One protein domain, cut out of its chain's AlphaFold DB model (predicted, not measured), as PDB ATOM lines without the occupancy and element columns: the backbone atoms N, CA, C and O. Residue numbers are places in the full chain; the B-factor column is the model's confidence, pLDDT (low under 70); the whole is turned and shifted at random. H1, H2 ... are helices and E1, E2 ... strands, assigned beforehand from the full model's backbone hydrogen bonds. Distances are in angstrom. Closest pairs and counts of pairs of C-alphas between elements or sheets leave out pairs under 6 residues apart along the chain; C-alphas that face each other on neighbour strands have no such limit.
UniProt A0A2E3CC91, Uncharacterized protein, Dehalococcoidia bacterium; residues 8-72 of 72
ATOM      1  N   ILE A   8     107.334 114.822 100.856       95.00
ATOM      2  CA  ILE A   8     107.491 113.600 100.077       95.00
ATOM      3  C   ILE A   8     106.437 112.624 100.595       95.00
ATOM      4  O   ILE A   8     106.456 112.252 101.770       95.00
ATOM      5  N   TYR A   9     105.529 112.206  99.725       96.00
ATOM      6  CA  TYR A   9     104.498 111.219 100.015       96.00
ATOM      7  C   TYR A   9     104.817 109.925  99.266       96.00
ATOM      8  O   TYR A   9     104.856 109.902  98.034       96.00
ATOM      9  N   ILE A  10     105.066 108.852 100.013       95.69
ATOM     10  CA  ILE A  10     105.485 107.551  99.488       95.69
ATOM     11  C   ILE A  10     104.334 106.570  99.639       95.69
ATOM     12  O   ILE A  10     103.918 106.262 100.757       95.69
ATOM     13  N   GLU A  11     103.831 106.087  98.506       95.12
ATOM     14  CA  GLU A  11     102.800 105.054  98.437       95.12
ATOM     15  C   GLU A  11     103.455 103.680  98.442       95.12
ATOM     16  O   GLU A  11     104.337 103.388  97.634       95.12
ATOM     17  N   LEU A  12     102.992 102.849  99.364       92.81
ATOM     18  CA  LEU A  12     103.316 101.436  99.480       92.81
ATOM     19  C   LEU A  12     102.036 100.649  99.160       92.81
ATOM     20  O   LEU A  12     100.954 101.235  99.083       92.81
ATOM     21  N   ASN A  13     102.141  99.331  98.994       87.94
ATOM     22  CA  ASN A  13     100.990  98.508  98.598       87.94
ATOM     23  C   ASN A  13      99.776  98.676  99.537       87.94
ATOM     24  O   ASN A  13      98.658  98.835  99.054       87.94
ATOM     25  N   ASP A  14     100.005  98.705 100.856       86.00
ATOM     26  CA  ASP A  14      98.926  98.692 101.860       86.00
ATOM     27  C   ASP A  14      98.867  99.960 102.727       86.00
ATOM     28  O   ASP A  14      97.976 100.124 103.559       86.00
ATOM     29  N   ASN A  15      99.836 100.869 102.595       90.69
ATOM     30  CA  ASN A  15      99.921 102.072 103.425       90.69
ATOM     31  C   ASN A  15     100.719 103.185 102.724       90.69
ATOM     32  O   ASN A  15     101.004 103.124 101.529       90.69
ATOM     33  N   TYR A  16     101.028 104.250 103.458       93.62
ATOM     34  CA  TYR A  16     101.863 105.338 102.971       93.62
ATOM     35  C   TYR A  16     102.772 105.867 104.078       93.62
ATOM     36  O   TYR A  16     102.516 105.667 105.271       93.62
ATOM     37  N   LYS A  17     103.827 106.578 103.679       95.06
ATOM     38  CA  LYS A  17     104.669 107.373 104.577       95.06
ATOM     39  C   LYS A  17     104.817 108.791 104.051       95.06
ATOM     40  O   LYS A  17     104.805 109.025 102.846       95.06
ATOM     41  N   ILE A  18     104.954 109.729 104.982       95.00
ATOM     42  CA  ILE A  18     105.149 111.151 104.705       95.00
ATOM     43  C   ILE A  18     106.485 111.557 105.311       95.00
ATOM     44  O   ILE A  18     106.782 111.208 106.453       95.00
ATOM     45  N   MET A  19     107.282 112.303 104.555       94.00
ATOM     46  CA  MET A  19     108.555 112.862 105.004       94.00
ATOM     47  C   MET A  19     108.652 114.323 104.563       94.00
ATOM     48  O   MET A  19     108.092 114.691 103.533       94.00
ATOM     49  N   LYS A  20     109.374 115.169 105.308       92.44
ATOM     50  CA  LYS A  20     109.667 116.536 104.847       92.44
ATOM     51  C   LYS A  20     110.740 116.518 103.764       92.44
ATOM     52  O   LYS A  20     111.775 115.877 103.929       92.44
ATOM     53  N   LEU A  21     110.526 117.283 102.699       89.56
ATOM     54  CA  LEU A  21     111.461 117.422 101.584       89.56
ATOM     55  C   LEU A  21     112.810 117.999 102.033       89.56
ATOM     56  O   LEU A  21     113.850 117.606 101.515       89.56
ATOM     57  N   SER A  22     112.808 118.859 103.057       88.69
ATOM     58  CA  SER A  22     114.024 119.427 103.653       88.69
ATOM     59  C   SER A  22     114.993 118.379 104.213       88.69
ATOM     60  O   SER A  22     116.166 118.682 104.400       88.69
ATOM     61  N   LEU A  23     114.539 117.144 104.467       85.50
ATOM     62  CA  LEU A  23     115.410 116.040 104.886       85.50
ATOM     63  C   LEU A  23     116.393 115.607 103.790       85.50
ATOM     64  O   LEU A  23     117.404 114.984 104.098       85.50
ATOM     65  N   LEU A  24     116.120 115.944 102.526       84.56
ATOM     66  CA  LEU A  24     117.049 115.721 101.420       84.56
ATOM     67  C   LEU A  24     118.171 116.773 101.351       84.56
ATOM     68  O   LEU A  24     119.074 116.622 100.533       84.56
ATOM     69  N   GLY A  25     118.148 117.807 102.203       80.50
ATOM     70  CA  GLY A  25     119.121 118.902 102.168       80.50
ATOM     71  C   GLY A  25     118.983 119.746 100.897       80.50
ATOM     72  O   GLY A  25     117.866 120.099 100.514       80.50
ATOM     73  N   ASP A  26     120.109 120.048 100.238       67.12
ATOM     74  CA  ASP A  26     120.135 120.644  98.896       67.12
ATOM     75  C   ASP A  26     119.648 119.617  97.869       67.12
ATOM     76  O   ASP A  26     120.417 118.903  97.219       67.12
ATOM     77  N   TYR A  27     118.329 119.498  97.749       67.88
ATOM     78  CA  TYR A  27     117.740 118.599  96.779       67.88
ATOM     79  C   TYR A  27     117.861 119.192  95.374       67.88
ATOM     80  O   TYR A  27     117.524 120.346  95.102       67.88
ATOM     81  N   ASN A  28     118.378 118.377  94.459       63.31
ATOM     82  CA  ASN A  28     118.556 118.758  93.067       63.31
ATOM     83  C   ASN A  28     117.179 118.927  92.396       63.31
ATOM     84  O   ASN A  28     116.267 118.141  92.652       63.31
ATOM     85  N   LYS A  29     117.019 119.922  91.511       68.12
ATOM     86  CA  LYS A  29     115.745 120.162  90.791       68.12
ATOM     87  C   LYS A  29     115.417 119.093  89.741       68.12
ATOM     88  O   LYS A  29     114.345 119.129  89.142       68.12
ATOM     89  N   ASP A  30     116.334 118.162  89.500       82.81
ATOM     90  CA  ASP A  30     116.108 117.030  88.613       82.81
ATOM     91  C   ASP A  30     115.159 116.007  89.262       82.81
ATOM     92  O   ASP A  30     115.474 115.399  90.286       82.81
ATOM     93  N   LEU A  31     113.989 115.813  88.649       79.88
ATOM     94  CA  LEU A  31     112.905 114.996  89.203       79.88
ATOM     95  C   LEU A  31     113.286 113.515  89.356       79.88
ATOM     96  O   LEU A  31     112.805 112.853  90.277       79.88
ATOM     97  N   ILE A  32     114.133 112.982  88.468       84.44
ATOM     98  CA  ILE A  32     114.560 111.577  88.509       84.44
ATOM     99  C   ILE A  32     115.458 111.356  89.725       84.44
ATOM    100  O   ILE A  32     115.167 110.500  90.562       84.44
ATOM    101  N   ASN A  33     116.500 112.177  89.871       85.94
ATOM    102  CA  ASN A  33     117.387 112.135  91.029       85.94
ATOM    103  C   ASN A  33     116.630 112.401  92.332       85.94
ATOM    104  O   ASN A  33     116.902 111.760  93.346       85.94
ATOM    105  N   LEU A  34     115.640 113.295  92.306       87.94
ATOM    106  CA  LEU A  34     114.812 113.583  93.469       87.94
ATOM    107  C   LEU A  34     114.039 112.347  93.945       87.94
ATOM    108  O   LEU A  34     114.017 112.060  95.144       87.94
ATOM    109  N   LYS A  35     113.443 111.583  93.021       91.12
ATOM    110  CA  LYS A  35     112.749 110.327  93.346       91.12
ATOM    111  C   LYS A  35     113.702 109.272  93.899       91.12
ATOM    112  O   LYS A  35     113.405 108.696  94.942       91.12
ATOM    113  N   ILE A  36     114.857 109.075  93.260       91.25
ATOM    114  CA  ILE A  36     115.874 108.111  93.716       91.25
ATOM    115  C   ILE A  36     116.350 108.460  95.133       91.25
ATOM    116  O   ILE A  36     116.361 107.607  96.019       91.25
ATOM    117  N   ASN A  37     116.686 109.727  95.379       91.62
ATOM    118  CA  ASN A  37     117.142 110.180  96.692       91.62
ATOM    119  C   ASN A  37     116.049 110.050  97.761       91.62
ATOM    120  O   ASN A  37     116.341 109.670  98.892       91.62
ATOM    121  N   SER A  38     114.790 110.308  97.396       92.69
ATOM    122  CA  SER A  38     113.635 110.116  98.283       92.69
ATOM    123  C   SER A  38     113.461 108.655  98.688       92.69
ATOM    124  O   SER A  38     113.235 108.365  99.861       92.69
ATOM    125  N   GLU A  39     113.605 107.729  97.740       93.56
ATOM    126  CA  GLU A  39     113.545 106.294  98.006       93.56
ATOM    127  C   GLU A  39     114.700 105.826  98.903       93.56
ATOM    128  O   GLU A  39     114.480 105.094  99.871       93.56
ATOM    129  N   LEU A  40     115.929 106.271  98.630       91.94
ATOM    130  CA  LEU A  40     117.089 105.943  99.463       91.94
ATOM    131  C   LEU A  40     116.929 106.477 100.890       91.94
ATOM    132  O   LEU A  40     117.214 105.761 101.851       91.94
ATOM    133  N   LEU A  41     116.453 107.716 101.036       92.56
ATOM    134  CA  LEU A  41     116.161 108.309 102.338       92.56
ATOM    135  C   LEU A  41     115.079 107.510 103.073       92.56
ATOM    136  O   LEU A  41     115.257 107.172 104.241       92.56
ATOM    137  N   PHE A  42     113.993 107.157 102.385       94.25
ATOM    138  CA  PHE A  42     112.919 106.341 102.943       94.25
ATOM    139  C   PHE A  42     113.434 105.013 103.495       94.25
ATOM    140  O   PHE A  42     113.168 104.690 104.650       94.25
ATOM    141  N   ARG A  43     114.234 104.278 102.714       93.44
ATOM    142  CA  ARG A  43     114.806 102.988 103.131       93.44
ATOM    143  C   ARG A  43     115.777 103.121 104.309       93.44
ATOM    144  O   ARG A  43     115.952 102.162 105.054       93.44
ATOM    145  N   ARG A  44     116.407 104.288 104.491       91.88
ATOM    146  CA  ARG A  44     117.259 104.586 105.657       91.88
ATOM    147  C   ARG A  44     116.453 104.891 106.915       91.88
ATOM    148  O   ARG A  44     116.860 104.479 107.993       91.88
ATOM    149  N   ILE A  45     115.348 105.626 106.784       91.94
ATOM    150  CA  ILE A  45     114.484 105.996 107.915       91.94
ATOM    151  C   ILE A  45     113.638 104.799 108.370       91.94
ATOM    152  O   ILE A  45     113.423 104.632 109.567       91.94
ATOM    153  N   PHE A  46     113.191 103.966 107.427       92.00
ATOM    154  CA  PHE A  46     112.336 102.803 107.666       92.00
ATOM    155  C   PHE A  46     113.016 101.515 107.168       92.00
ATOM    156  O   PHE A  46     112.592 100.937 106.158       92.00
ATOM    157  N   PRO A  47     114.100 101.054 107.823       92.19
ATOM    158  CA  PRO A  47     114.831  99.858 107.401       92.19
ATOM    159  C   PRO A  47     113.955  98.596 107.395       92.19
ATOM    160  O   PRO A  47     114.141  97.718 106.549       92.19
ATOM    161  N   GLU A  48     112.952  98.525 108.271       91.12
ATOM    162  CA  GLU A  48     111.962  97.449 108.328       91.12
ATOM    163  C   GLU A  48     111.089  97.372 107.068       91.12
ATOM    164  O   GLU A  48     110.570  96.308 106.739       91.12
ATOM    165  N   LYS A  49     110.976  98.478 106.324       87.88
ATOM    166  CA  LYS A  49     110.220  98.581 105.068       87.88
ATOM    167  C   LYS A  49     111.107  98.498 103.830       87.88
ATOM    168  O   LYS A  49     110.640  98.724 102.717       87.88
ATOM    169  N   SER A  50     112.388  98.167 103.992       84.94
ATOM    170  CA  SER A  50     113.358  98.140 102.894       84.94
ATOM    171  C   SER A  50     113.012  97.149 101.778       84.94
ATOM    172  O   SER A  50     113.480  97.324 100.663       84.94
ATOM    173  N   LEU A  51     112.192  96.128 102.025       87.25
ATOM    174  CA  LEU A  51     111.753  95.183 100.990       87.25
ATOM    175  C   LEU A  51     110.358  95.496 100.434       87.25
ATOM    176  O   LEU A  51     109.923  94.846  99.484       87.25
ATOM    177  N   GLU A  52     109.654  96.481 100.996       90.75
ATOM    178  CA  GLU A  52     108.331  96.854 100.506       90.75
ATOM    179  C   GLU A  52     108.433  97.523  99.132       90.75
ATOM    180  O   GLU A  52     109.321  98.336  98.855       90.75
ATOM    181  N   LYS A  53     107.498  97.171  98.246       92.06
ATOM    182  CA  LYS A  53     107.414  97.773  96.920       92.06
ATOM    183  C   LYS A  53     106.817  99.172  97.043       92.06
ATOM    184  O   LYS A  53     105.667  99.321  97.449       92.06
ATOM    185  N   ILE A  54     107.589 100.175  96.637       93.75
ATOM    186  CA  ILE A  54     107.095 101.542  96.472       93.75
ATOM    187  C   ILE A  54     106.268 101.596  95.190       93.75
ATOM    188  O   ILE A  54     106.767 101.323  94.097       93.75
ATOM    189  N   SER A  55     104.990 101.924  95.333       92.75
ATOM    190  CA  SER A  55     104.053 102.073  94.224       92.75
ATOM    191  C   SER A  55     104.180 103.454  93.582       92.75
ATOM    192  O   SER A  55     104.051 103.578  92.365       92.75
ATOM    193  N   ASN A  56     104.444 104.490  94.386       94.31
ATOM    194  CA  ASN A  56     104.560 105.863  93.904       94.31
ATOM    195  C   ASN A  56     105.341 106.762  94.873       94.31
ATOM    196  O   ASN A  56     105.347 106.537  96.083       94.31
ATOM    197  N   ILE A  57     105.939 107.826  94.333       94.62
ATOM    198  CA  ILE A  57     106.569 108.903  95.105       94.62
ATOM    199  C   ILE A  57     106.047 110.228  94.563       94.62
ATOM    200  O   ILE A  57     106.252 110.554  93.389       94.62
ATOM    201  N   LEU A  58     105.382 110.979  95.434       94.19
ATOM    202  CA  LEU A  58     104.768 112.262  95.132       94.19
ATOM    203  C   LEU A  58     105.418 113.369  95.951       94.19
ATOM    204  O   LEU A  58     105.813 113.170  97.098       94.19
ATOM    205  N   PHE A  59     105.483 114.544  95.347       92.62
ATOM    206  CA  PHE A  59     106.030 115.749  95.943       92.62
ATOM    207  C   PHE A  59     104.886 116.735  96.093       92.62
ATOM    208  O   PHE A  59     104.312 117.141  95.086       92.62
ATOM    209  N   LEU A  60     104.530 117.050  97.334       93.69
ATOM    210  CA  LEU A  60     103.301 117.763  97.658       93.69
ATOM    211  C   LEU A  60     103.594 119.026  98.466       93.69
ATOM    212  O   LEU A  60     104.511 119.077  99.294       93.69
ATOM    213  N   THR A  61     102.780 120.039  98.230       93.69
ATOM    214  CA  THR A  61     102.589 121.175  99.135       93.69
ATOM    215  C   THR A  61     101.812 120.722 100.379       93.69
ATOM    216  O   THR A  61     101.262 119.617 100.418       93.69
ATOM    217  N   GLU A  62     101.751 121.557 101.417       92.12
ATOM    218  CA  GLU A  62     100.980 121.237 102.627       92.12
ATOM    219  C   GLU A  62      99.486 121.027 102.328       92.12
ATOM    220  O   GLU A  62      98.899 120.042 102.775       92.12
ATOM    221  N   ASN A  63      98.891 121.893 101.504       93.19
ATOM    222  CA  ASN A  63      97.476 121.799 101.138       93.19
ATOM    223  C   ASN A  63      97.172 120.520 100.342       93.19
ATOM    224  O   ASN A  63      96.224 119.807 100.660       93.19
ATOM    225  N   GLU A  64      98.004 120.179  99.352       94.56
ATOM    226  CA  GLU A  64      97.836 118.942  98.575       94.56
ATOM    227  C   GLU A  64      98.002 117.691  99.442       94.56
ATOM    228  O   GLU A  64      97.316 116.687  99.232       94.56
ATOM    229  N   LEU A  65      98.911 117.738 100.422       94.31
ATOM    230  CA  LEU A  65      99.080 116.659 101.384       94.31
ATOM    231  C   LEU A  65      97.816 116.480 102.228       94.31
ATOM    232  O   LEU A  65      97.331 115.353 102.338       94.31
ATOM    233  N   LEU A  66      97.285 117.569 102.795       92.81
ATOM    234  CA  LEU A  66      96.066 117.562 103.606       92.81
ATOM    235  C   LEU A  66      94.874 117.017 102.816       92.81
ATOM    236  O   LEU A  66      94.183 116.115 103.285       92.81
ATOM    237  N   ASP A  67      94.684 117.487 101.585       93.38
ATOM    238  CA  ASP A  67      93.637 116.983 100.697       93.38
ATOM    239  C   ASP A  67      93.781 115.485 100.423       93.38
ATOM    240  O   ASP A  67      92.786 114.762 100.341       93.38
ATOM    241  N   LYS A  68      95.014 114.996 100.272       92.00
ATOM    242  CA  LYS A  68      95.278 113.591  99.966       92.00
ATOM    243  C   LYS A  68      95.062 112.671 101.166       92.00
ATOM    244  O   LYS A  68      94.575 111.559 100.973       92.00
ATOM    245  N   VAL A  69      95.395 113.113 102.380       90.94
ATOM    246  CA  VAL A  69      95.156 112.319 103.598       90.94
ATOM    247  C   VAL A  69      93.697 112.368 104.047       90.94
ATOM    248  O   VAL A  69      93.198 111.357 104.518       90.94
ATOM    249  N   ASN A  70      92.995 113.489 103.843       87.19
ATOM    250  CA  ASN A  70      91.586 113.643 104.233       87.19
ATOM    251  C   ASN A  70      90.603 112.914 103.302       87.19
ATOM    252  O   ASN A  70      89.448 112.712 103.663       87.19
ATOM    253  N   LYS A  71      91.031 112.553 102.086       73.38
ATOM    254  CA  LYS A  71      90.221 111.795 101.113       73.38
ATOM    255  C   LYS A  71      90.319 110.270 101.280       73.38
ATOM    256  O   LYS A  71      89.729 109.554 100.470       73.38
ATOM    257  N   LYS A  72      91.074 109.779 102.266       55.06
ATOM    258  CA  LYS A  72      91.162 108.359 102.639       55.06
ATOM    259  C   LYS A  72      90.351 108.086 103.896       55.06
ATOM    260  O   LYS A  72      89.774 106.981 103.947       55.06
TER     261      LYS A  72
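What this domain is: This is residues 8 to 72 of the 72 residues of an uncharacterized protein of Dehalococcoidia bacterium (UniProt A0A2E3CC91). A small three-stranded sheet stands between two helices: H2, the longest, crosses one face, and the shorter H3 runs along the strands over the opposite face with few contacts. H1, four residues directly after E2, only grazes the sheet. The printed part has 65 residues, with three named helices and three named strands in the order E1 E2 H1 H2 E3 H3; the sheet, E2 E1 E3, is antiparallel, and the class is mixed. It is compact, with a radius of gyration of the C-alphas of 11.7 A and spans of 30 by 26 by 17 A.

How they stand to each other: E1, residues 8 to 12, is the inner strand and forms a hairpin with E2, residues 16 to 20, at 163 degrees; N 10 and O 17 are within hydrogen-bond range at 2.9 A. On its other side E1 is antiparallel to E3, residues 54 to 60, with N 9 and O 58 2.8 A apart. H2, residues 31 to 45, has a height over the sheet of 9.2 A and runs across the strands, at 69 degrees to E1 on the local plane; the closest C-alphas of H2 and E3 are those of Lys 35 and Ile 57, 6.6 A apart. H1, residues 21 to 24, only just touches H2, with 3 pairs of C-alphas within 8 A, the closest being Leu 24 and Ser 38 at 7.3 A. E2, H1, H2 and E3 form a split strand-helix-strand unit, two strands running the same way with E1 between them, its crossover right-handed. H3, residues 62 to 70, is on the opposite face from H2, at a height of 9.7 A; H2 and H3 are apart. Every O i to N i+4 pair is within hydrogen-bond range in H2 and H3; H1 is too short for one.

Where its parts are: E1 begins at C-alpha 8 (107.491, 113.600, 100.077). H2 measures 20.8 A, E3 16.7 A, and H3 12.2 A, ending at C-alpha 70 (91.586, 113.643, 104.233).

The domain as a whole: The C-alphas of Asp 26 and Lys 72, the two farthest apart, are 31.7 A apart. The printed part has no cut and no long link; pLDDT is under 70 at residues 26 to 29 and 72.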